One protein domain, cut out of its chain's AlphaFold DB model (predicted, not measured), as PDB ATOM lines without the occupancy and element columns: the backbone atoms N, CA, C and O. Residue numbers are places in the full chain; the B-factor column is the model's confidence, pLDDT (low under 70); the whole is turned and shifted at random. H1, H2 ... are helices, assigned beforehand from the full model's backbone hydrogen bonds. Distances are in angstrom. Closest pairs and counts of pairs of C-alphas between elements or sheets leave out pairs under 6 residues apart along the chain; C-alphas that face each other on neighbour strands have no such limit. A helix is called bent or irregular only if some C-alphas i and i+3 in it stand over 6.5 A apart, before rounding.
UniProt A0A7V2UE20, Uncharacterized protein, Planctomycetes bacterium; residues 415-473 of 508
ATOM      1  N   VAL A 415     180.482 145.176 274.571       90.88
ATOM      2  CA  VAL A 415     181.392 144.194 275.173       90.88
ATOM      3  C   VAL A 415     181.033 142.762 274.734       90.88
ATOM      4  O   VAL A 415     181.913 142.121 274.157       90.88
ATOM      5  N   PRO A 416     179.792 142.263 274.922       91.19
ATOM      6  CA  PRO A 416     179.362 140.969 274.382       91.19
ATOM      7  C   PRO A 416     179.544 140.843 272.868       91.19
ATOM      8  O   PRO A 416     180.080 139.840 272.408       91.19
ATOM      9  N   LEU A 417     179.185 141.876 272.098       92.62
ATOM     10  CA  LEU A 417     179.330 141.866 270.640       92.62
ATOM     11  C   LEU A 417     180.798 141.738 270.200       92.62
ATOM     12  O   LEU A 417     181.127 140.908 269.356       92.62
ATOM     13  N   THR A 418     181.697 142.509 270.818       91.94
ATOM     14  CA  THR A 418     183.144 142.427 270.553       91.94
ATOM     15  C   THR A 418     183.679 141.045 270.919       91.94
ATOM     16  O   THR A 418     184.449 140.458 270.166       91.94
ATOM     17  N   GLN A 419     183.256 140.487 272.057       92.12
ATOM     18  CA  GLN A 419     183.655 139.140 272.464       92.12
ATOM     19  C   GLN A 419     183.164 138.065 271.493       92.12
ATOM     20  O   GLN A 419     183.916 137.132 271.229       92.12
ATOM     21  N   ALA A 420     181.939 138.183 270.977       90.75
ATOM     22  CA  ALA A 420     181.385 137.240 270.010       90.75
ATOM     23  C   ALA A 420     182.189 137.259 268.700       90.75
ATOM     24  O   ALA A 420     182.637 136.206 268.251       90.75
ATOM     25  N   LEU A 421     182.468 138.447 268.146       92.44
ATOM     26  CA  LEU A 421     183.282 138.588 266.929       92.44
ATOM     27  C   LEU A 421     184.690 138.003 267.107       92.44
ATOM     28  O   LEU A 421     185.159 137.252 266.257       92.44
ATOM     29  N   LEU A 422     185.345 138.280 268.241       90.88
ATOM     30  CA  LEU A 422     186.674 137.734 268.535       90.88
ATOM     31  C   LEU A 422     186.664 136.208 268.679       90.88
ATOM     32  O   LEU A 422     187.545 135.541 268.146       90.88
ATOM     33  N   ARG A 423     185.671 135.641 269.377       90.19
ATOM     34  CA  ARG A 423     185.561 134.183 269.556       90.19
ATOM     35  C   ARG A 423     185.351 133.442 268.236       90.19
ATOM     36  O   ARG A 423     185.805 132.310 268.116       90.19
ATOM     37  N   HIS A 424     184.685 134.071 267.273       89.56
ATOM     38  CA  HIS A 424     184.430 133.491 265.956       89.56
ATOM     39  C   HIS A 424     185.470 133.876 264.890       89.56
ATOM     40  O   HIS A 424     185.336 133.450 263.749       89.56
ATOM     41  N   GLY A 425     186.528 134.614 265.253       89.00
ATOM     42  CA  GLY A 425     187.616 134.978 264.334       89.00
ATOM     43  C   GLY A 425     187.263 136.084 263.331       89.00
ATOM     44  O   GLY A 425     187.990 136.289 262.364       89.00
ATOM     45  N   GLU A 426     186.185 136.830 263.569       91.25
ATOM     46  CA  GLU A 426     185.618 137.849 262.671       91.25
ATOM     47  C   GLU A 426     186.315 139.210 262.845       91.25
ATOM     48  O   GLU A 426     185.698 140.248 263.106       91.25
ATOM     49  N   HIS A 427     187.648 139.202 262.790       88.81
ATOM     50  CA  HIS A 427     188.477 140.365 263.120       88.81
ATOM     51  C   HIS A 427     188.279 141.530 262.139       88.81
ATOM     52  O   HIS A 427     188.296 142.693 262.556       88.81
ATOM     53  N   SER A 428     187.999 141.224 260.870       89.31
ATOM     54  CA  SER A 428     187.745 142.195 259.802       89.31
ATOM     55  C   SER A 428     186.516 143.071 260.049       89.31
ATOM     56  O   SER A 428     186.466 144.193 259.548       89.31
ATOM     57  N   SER A 429     185.557 142.605 260.855       91.19
ATOM     58  CA  SER A 429     184.307 143.318 261.149       91.19
ATOM     59  C   SER A 429     184.394 144.233 262.380       91.19
ATOM     60  O   SER A 429     183.536 145.097 262.582       91.19
ATOM     61  N   LEU A 430     185.451 144.117 263.195       90.88
ATOM     62  CA  LEU A 430     185.667 144.953 264.387       90.88
ATOM     63  C   LEU A 430     185.687 146.471 264.111       90.88
ATOM     64  O   LEU A 430     185.133 147.212 264.930       90.88
ATOM     65  N   PRO A 431     186.261 146.986 263.000       90.56
ATOM     66  CA  PRO A 431     186.230 148.413 262.679       90.56
ATOM     67  C   PRO A 431     184.826 149.021 262.657       90.56
ATOM     68  O   PRO A 431     184.667 150.183 263.032       90.56
ATOM     69  N   ARG A 432     183.795 148.250 262.283       90.38
ATOM     70  CA  ARG A 432     182.410 148.741 262.223       90.38
ATOM     71  C   ARG A 432     181.851 149.113 263.590       90.38
ATOM     72  O   ARG A 432     180.993 149.986 263.670       90.38
ATOM     73  N   LEU A 433     182.365 148.516 264.669       90.88
ATOM     74  CA  LEU A 433     181.942 148.850 266.030       90.88
ATOM     75  C   LEU A 433     182.423 150.244 266.469       90.88
ATOM     76  O   LEU A 433     181.879 150.798 267.423       90.88
ATOM     77  N   ALA A 434     183.426 150.828 265.797       88.00
ATOM     78  CA  ALA A 434     184.033 152.098 266.200       88.00
ATOM     79  C   ALA A 434     183.022 153.258 266.203       88.00
ATOM     80  O   ALA A 434     183.115 154.161 267.032       88.00
ATOM     81  N   THR A 435     182.017 153.200 265.325       87.25
ATOM     82  CA  THR A 435     180.950 154.204 265.213       87.25
ATOM     83  C   THR A 435     180.006 154.214 266.420       87.25
ATOM     84  O   THR A 435     179.345 155.218 266.669       87.25
ATOM     85  N   LEU A 436     179.969 153.128 267.201       88.56
ATOM     86  CA  LEU A 436     179.094 152.956 268.366       88.56
ATOM     87  C   LEU A 436     179.774 153.299 269.703       88.56
ATOM     88  O   LEU A 436     179.121 153.285 270.750       88.56
ATOM     89  N   VAL A 437     181.082 153.575 269.677       88.94
ATOM     90  CA  VAL A 437     181.910 153.901 270.850       88.94
ATOM     91  C   VAL A 437     181.597 155.275 271.471       88.94
ATOM     92  O   VAL A 437     181.634 155.375 272.704       88.94
ATOM     93  N   PRO A 438     181.295 156.343 270.701       87.12
ATOM     94  CA  PRO A 438     180.995 157.648 271.286       87.12
ATOM     95  C   PRO A 438     179.817 157.599 272.272       87.12
ATOM     96  O   PRO A 438     178.783 156.996 272.002       87.12
ATOM     97  N   GLY A 439     179.966 158.254 273.428       82.12
ATOM     98  CA  GLY A 439     178.906 158.360 274.443       82.12
ATOM     99  C   GLY A 439     178.724 157.130 275.341       82.12
ATOM    100  O   GLY A 439     177.783 157.090 276.134       82.12
ATOM    101  N   ARG A 440     179.612 156.131 275.257       88.75
ATOM    102  CA  ARG A 440     179.560 154.927 276.101       88.75
ATOM    103  C   ARG A 440     180.105 155.161 277.515       88.75
ATOM    104  O   ARG A 440     181.040 155.943 277.701       88.75
ATOM    105  N   PRO A 441     179.568 154.471 278.538       89.44
ATOM    106  CA  PRO A 441     180.003 154.649 279.918       89.44
ATOM    107  C   PRO A 441     181.447 154.173 280.134       89.44
ATOM    108  O   PRO A 441     181.872 153.134 279.626       89.44
ATOM    109  N   ALA A 442     182.187 154.881 280.993       87.50
ATOM    110  CA  ALA A 442     183.603 154.619 281.279       87.50
ATOM    111  C   ALA A 442     183.910 153.158 281.665       87.50
ATOM    112  O   ALA A 442     184.953 152.612 281.303       87.50
ATOM    113  N   LYS A 443     182.999 152.506 282.400       89.88
ATOM    114  CA  LYS A 443     183.135 151.097 282.801       89.88
ATOM    115  C   LYS A 443     183.134 150.151 281.596       89.88
ATOM    116  O   LYS A 443     183.888 149.182 281.598       89.88
ATOM    117  N   GLU A 444     182.300 150.424 280.596       90.38
ATOM    118  CA  GLU A 444     182.211 149.635 279.364       90.38
ATOM    119  C   GLU A 444     183.443 149.875 278.483       90.38
ATOM    120  O   GLU A 444     184.102 148.915 278.088       90.38
ATOM    121  N   LEU A 445     183.847 151.138 278.303       89.94
ATOM    122  CA  LEU A 445     185.049 151.510 277.546       89.94
ATOM    123  C   LEU A 445     186.331 150.866 278.103       89.94
ATOM    124  O   LEU A 445     187.127 150.315 277.348       89.94
ATOM    125  N   ARG A 446     186.515 150.845 279.432       90.06
ATOM    126  CA  ARG A 446     187.666 150.164 280.064       90.06
ATOM    127  C   ARG A 446     187.659 148.652 279.825       90.06
ATOM    128  O   ARG A 446     188.723 148.050 279.692       90.06
ATOM    129  N   ARG A 447     186.475 148.024 279.787       92.00
ATOM    130  CA  ARG A 447     186.339 146.593 279.470       92.00
ATOM    131  C   ARG A 447     186.690 146.322 278.007       92.00
ATOM    132  O   ARG A 447     187.442 145.386 277.757       92.00
ATOM    133  N   LEU A 448     186.221 147.159 277.081       90.31
ATOM    134  CA  LEU A 448     186.580 147.083 275.661       90.31
ATOM    135  C   LEU A 448     188.090 147.252 275.452       90.31
ATOM    136  O   LEU A 448     188.708 146.401 274.823       90.31
ATOM    137  N   ALA A 449     188.712 148.260 276.067       88.69
ATOM    138  CA  ALA A 449     190.159 148.478 275.973       88.69
ATOM    139  C   ALA A 449     190.981 147.285 276.493       88.69
ATOM    140  O   ALA A 449     192.062 146.995 275.984       88.69
ATOM    141  N   LYS A 450     190.480 146.567 277.510       90.25
ATOM    142  CA  LYS A 450     191.119 145.334 277.996       90.25
ATOM    143  C   LYS A 450     190.978 144.185 276.993       90.25
ATOM    144  O   LYS A 450     191.936 143.441 276.826       90.25
ATOM    145  N   LEU A 451     189.812 144.038 276.361       88.50
ATOM    146  CA  LEU A 451     189.542 142.983 275.375       88.50
ATOM    147  C   LEU A 451     190.345 143.154 274.087       88.50
ATOM    148  O   LEU A 451     190.725 142.166 273.474       88.50
ATOM    149  N   LEU A 452     190.602 144.398 273.692       87.31
ATOM    150  CA  LEU A 452     191.257 144.720 272.428       87.31
ATOM    151  C   LEU A 452     192.796 144.766 272.522       87.31
ATOM    152  O   LEU A 452     193.494 144.857 271.509       87.31
ATOM    153  N   ARG A 453     193.346 144.665 273.738       85.31
ATOM    154  CA  ARG A 453     194.786 144.746 273.995       85.31
ATOM    155  C   ARG A 453     195.532 143.578 273.341       85.31
ATOM    156  O   ARG A 453     195.307 142.427 273.691       85.31
ATOM    157  N   GLY A 454     196.489 143.896 272.470       77.00
ATOM    158  CA  GLY A 454     197.361 142.903 271.830       77.00
ATOM    159  C   GLY A 454     196.753 142.208 270.608       77.00
ATOM    160  O   GLY A 454     197.350 141.261 270.106       77.00
ATOM    161  N   LEU A 455     195.597 142.671 270.119       80.81
ATOM    162  CA  LEU A 455     194.971 142.141 268.908       80.81
ATOM    163  C   LEU A 455     195.666 142.618 267.612       80.81
ATOM    164  O   LEU A 455     196.290 143.686 267.599       80.81
ATOM    165  N   PRO A 456     195.546 141.848 266.508       70.69
ATOM    166  CA  PRO A 456     196.131 142.174 265.206       70.69
ATOM    167  C   PRO A 456     195.576 143.470 264.585       70.69
ATOM    168  O   PRO A 456     194.593 144.052 265.043       70.69
ATOM    169  N   GLY A 457     196.240 143.935 263.518       74.44
ATOM    170  CA  GLY A 457     196.053 145.262 262.914       74.44
ATOM    171  C   GLY A 457     194.610 145.655 262.568       74.44
ATOM    172  O   GLY A 457     194.270 146.831 262.672       74.44
ATOM    173  N   GLU A 458     193.757 144.690 262.236       75.62
ATOM    174  CA  GLU A 458     192.344 144.888 261.881       75.62
ATOM    175  C   GLU A 458     191.513 145.481 263.036       75.62
ATOM    176  O   GLU A 458     190.620 146.294 262.809       75.62
ATOM    177  N   ALA A 459     191.878 145.211 264.296       79.44
ATOM    178  CA  ALA A 459     191.209 145.781 265.468       79.44
ATOM    179  C   ALA A 459     191.631 147.236 265.782       79.44
ATOM    180  O   ALA A 459     191.023 147.892 266.635       79.44
ATOM    181  N   ARG A 460     192.660 147.782 265.107       81.25
ATOM    182  CA  ARG A 460     193.249 149.100 265.437       81.25
ATOM    183  C   ARG A 460     192.275 150.264 265.278       81.25
ATOM    184  O   ARG A 460     192.423 151.268 265.968       81.25
ATOM    185  N   ALA A 461     191.314 150.178 264.358       83.94
ATOM    186  CA  ALA A 461     190.309 151.228 264.182       83.94
ATOM    187  C   ALA A 461     189.405 151.351 265.420       83.94
ATOM    188  O   ALA A 461     189.253 152.443 265.964       83.94
ATOM    189  N   LEU A 462     188.894 150.220 265.914       88.94
ATOM    190  CA  LEU A 462     188.087 150.159 267.130       88.94
ATOM    191  C   LEU A 462     188.905 150.528 268.377       88.94
ATOM    192  O   LEU A 462     188.444 151.337 269.178       88.94
ATOM    193  N   GLN A 463     190.131 150.005 268.508       87.69
ATOM    194  CA  GLN A 463     191.039 150.336 269.614       87.69
ATOM    195  C   GLN A 463     191.289 151.850 269.705       87.69
ATOM    196  O   GLN A 463     191.097 152.431 270.769       87.69
ATOM    197  N   ARG A 464     191.621 152.507 268.581       85.88
ATOM    198  CA  ARG A 464     191.804 153.969 268.535       85.88
ATOM    199  C   ARG A 464     190.546 154.723 268.964       85.88
ATOM    200  O   ARG A 464     190.649 155.668 269.739       85.88
ATOM    201  N   GLY A 465     189.371 154.290 268.500       86.00
ATOM    202  CA  GLY A 465     188.094 154.882 268.902       86.00
ATOM    203  C   GLY A 465     187.841 154.774 270.410       86.00
ATOM    204  O   GLY A 465     187.421 155.745 271.037       86.00
ATOM    205  N   VAL A 466     188.143 153.616 271.011       89.06
ATOM    206  CA  VAL A 466     188.008 153.387 272.460       89.06
ATOM    207  C   VAL A 466     189.006 154.224 273.259       89.06
ATOM    208  O   VAL A 466     188.609 154.852 274.240       89.06
ATOM    209  N   ASP A 467     190.271 154.283 272.839       87.75
ATOM    210  CA  ASP A 467     191.307 155.074 273.513       87.75
ATOM    211  C   ASP A 467     190.980 156.572 273.475       87.75
ATOM    212  O   ASP A 467     191.086 157.263 274.491       87.75
ATOM    213  N   GLN A 468     190.491 157.065 272.334       87.44
ATOM    214  CA  GLN A 468     190.064 158.453 272.188       87.44
ATOM    215  C   GLN A 468     188.829 158.768 273.044       87.44
ATOM    216  O   GLN A 468     188.781 159.807 273.702       87.44
ATOM    217  N   ALA A 469     187.849 157.862 273.103       87.56
ATOM    218  CA  ALA A 469     186.688 158.025 273.974       87.56
ATOM    219  C   ALA A 469     187.068 158.006 275.465       87.56
ATOM    220  O   ALA A 469     186.509 158.781 276.236       87.56
ATOM    221  N   LEU A 470     188.032 157.168 275.872       87.62
ATOM    222  CA  LEU A 470     188.561 157.138 277.240       87.62
ATOM    223  C   LEU A 470     189.322 158.418 277.603       87.62
ATOM    224  O   LEU A 470     189.164 158.903 278.723       87.62
ATOM    225  N   ALA A 471     190.115 158.965 276.678       85.69
ATOM    226  CA  ALA A 471     190.853 160.214 276.871       85.69
ATOM    227  C   ALA A 471     189.926 161.435 277.025       85.69
ATOM    228  O   ALA A 471     190.252 162.366 277.753       85.69
ATOM    229  N   ASN A 472     188.752 161.397 276.387       84.44
ATOM    230  CA  ASN A 472     187.746 162.459 276.435       84.44
ATOM    231  C   ASN A 472     186.798 162.370 277.647       84.44
ATOM    232  O   ASN A 472     185.892 163.195 277.780       84.44
ATOM    233  N   LEU A 473     186.959 161.376 278.528       81.44
ATOM    234  CA  LEU A 473     186.169 161.302 279.757       81.44
ATOM    235  C   LEU A 473     186.596 162.414 280.728       81.44
ATOM    236  O   LEU A 473     187.794 162.650 280.896       81.44
TER     237      LEU A 473
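Overview. This is residues 415 to 473 of the 508 residues of an uncharacterized protein of Planctomycetes bacterium (UniProt A0A7V2UE20). Four helices run nearly lengthwise as a small bundle, with the longest, H4, side by side with H2. H3 packs on H4 and H1 on H2, with H1 and H3 shifted lengthwise past each other; H1 and H3 run one way, H2 and H4 the other. The printed part has 59 residues with four named helices, in the order H1, H2, H3, H4, and no named strand: the class is all helix. It is compact, with a radius of gyration of the C-alphas of 10.4 A, and elongated, spanning 30 by 20 by 19 A.

Along the chain. H4, residues 457 to 471, measures 21.1 A from C-alpha 457 to C-alpha 471 at (190.853, 160.214, 276.871). H2, residues 427 to 436, measures 16.6 A, and H3, residues 442 to 451, 14.3 A. H1, residues 415 to 423, measures 12.2 A and begins with C-alpha 415 at (181.392, 144.194, 275.173). H2 and H4 are irregular: C-alphas 428 and 431 are 7.0 A apart, and so are C-alphas 458 and 461.

Arrangement. H4 touches H2, the same way at a shallow tilt of 24 degrees; their closest C-alphas, of Ala 434 and Leu 462, are 4.6 A apart. H3 and H4 form a helical hairpin: they touch, opposite ways at a shallow tilt of 26 degrees, with Leu 445 and Val 466 closest, C-alphas 6.2 A apart. H1 and H2 form another, touching at a shallow tilt of 12 degrees, with the C-alphas of Leu 421 and His 427 closest at 6.7 A. H1 touches H3, the same way at a shallow tilt of 8 degrees; the closest C-alphas, of Val 415 and Leu 448, are 6.0 A apart. H1 and H4 are apart, as are H2 and H3. Each O i to N i+4 pair is within hydrogen-bond range in H1 and H3, against 9 of 11 in H4 and 0 of 6 in H2, where 5 of 7 O i to N i+3 pairs are within range.

Size, cuts and confidence. The two farthest C-alphas, of His 424 and Leu 473, are 31.1 A apart. The printed part has no cut, and its three links between helices are tight. The mean pLDDT of the printed part is 87.4, and no printed residue is under 70.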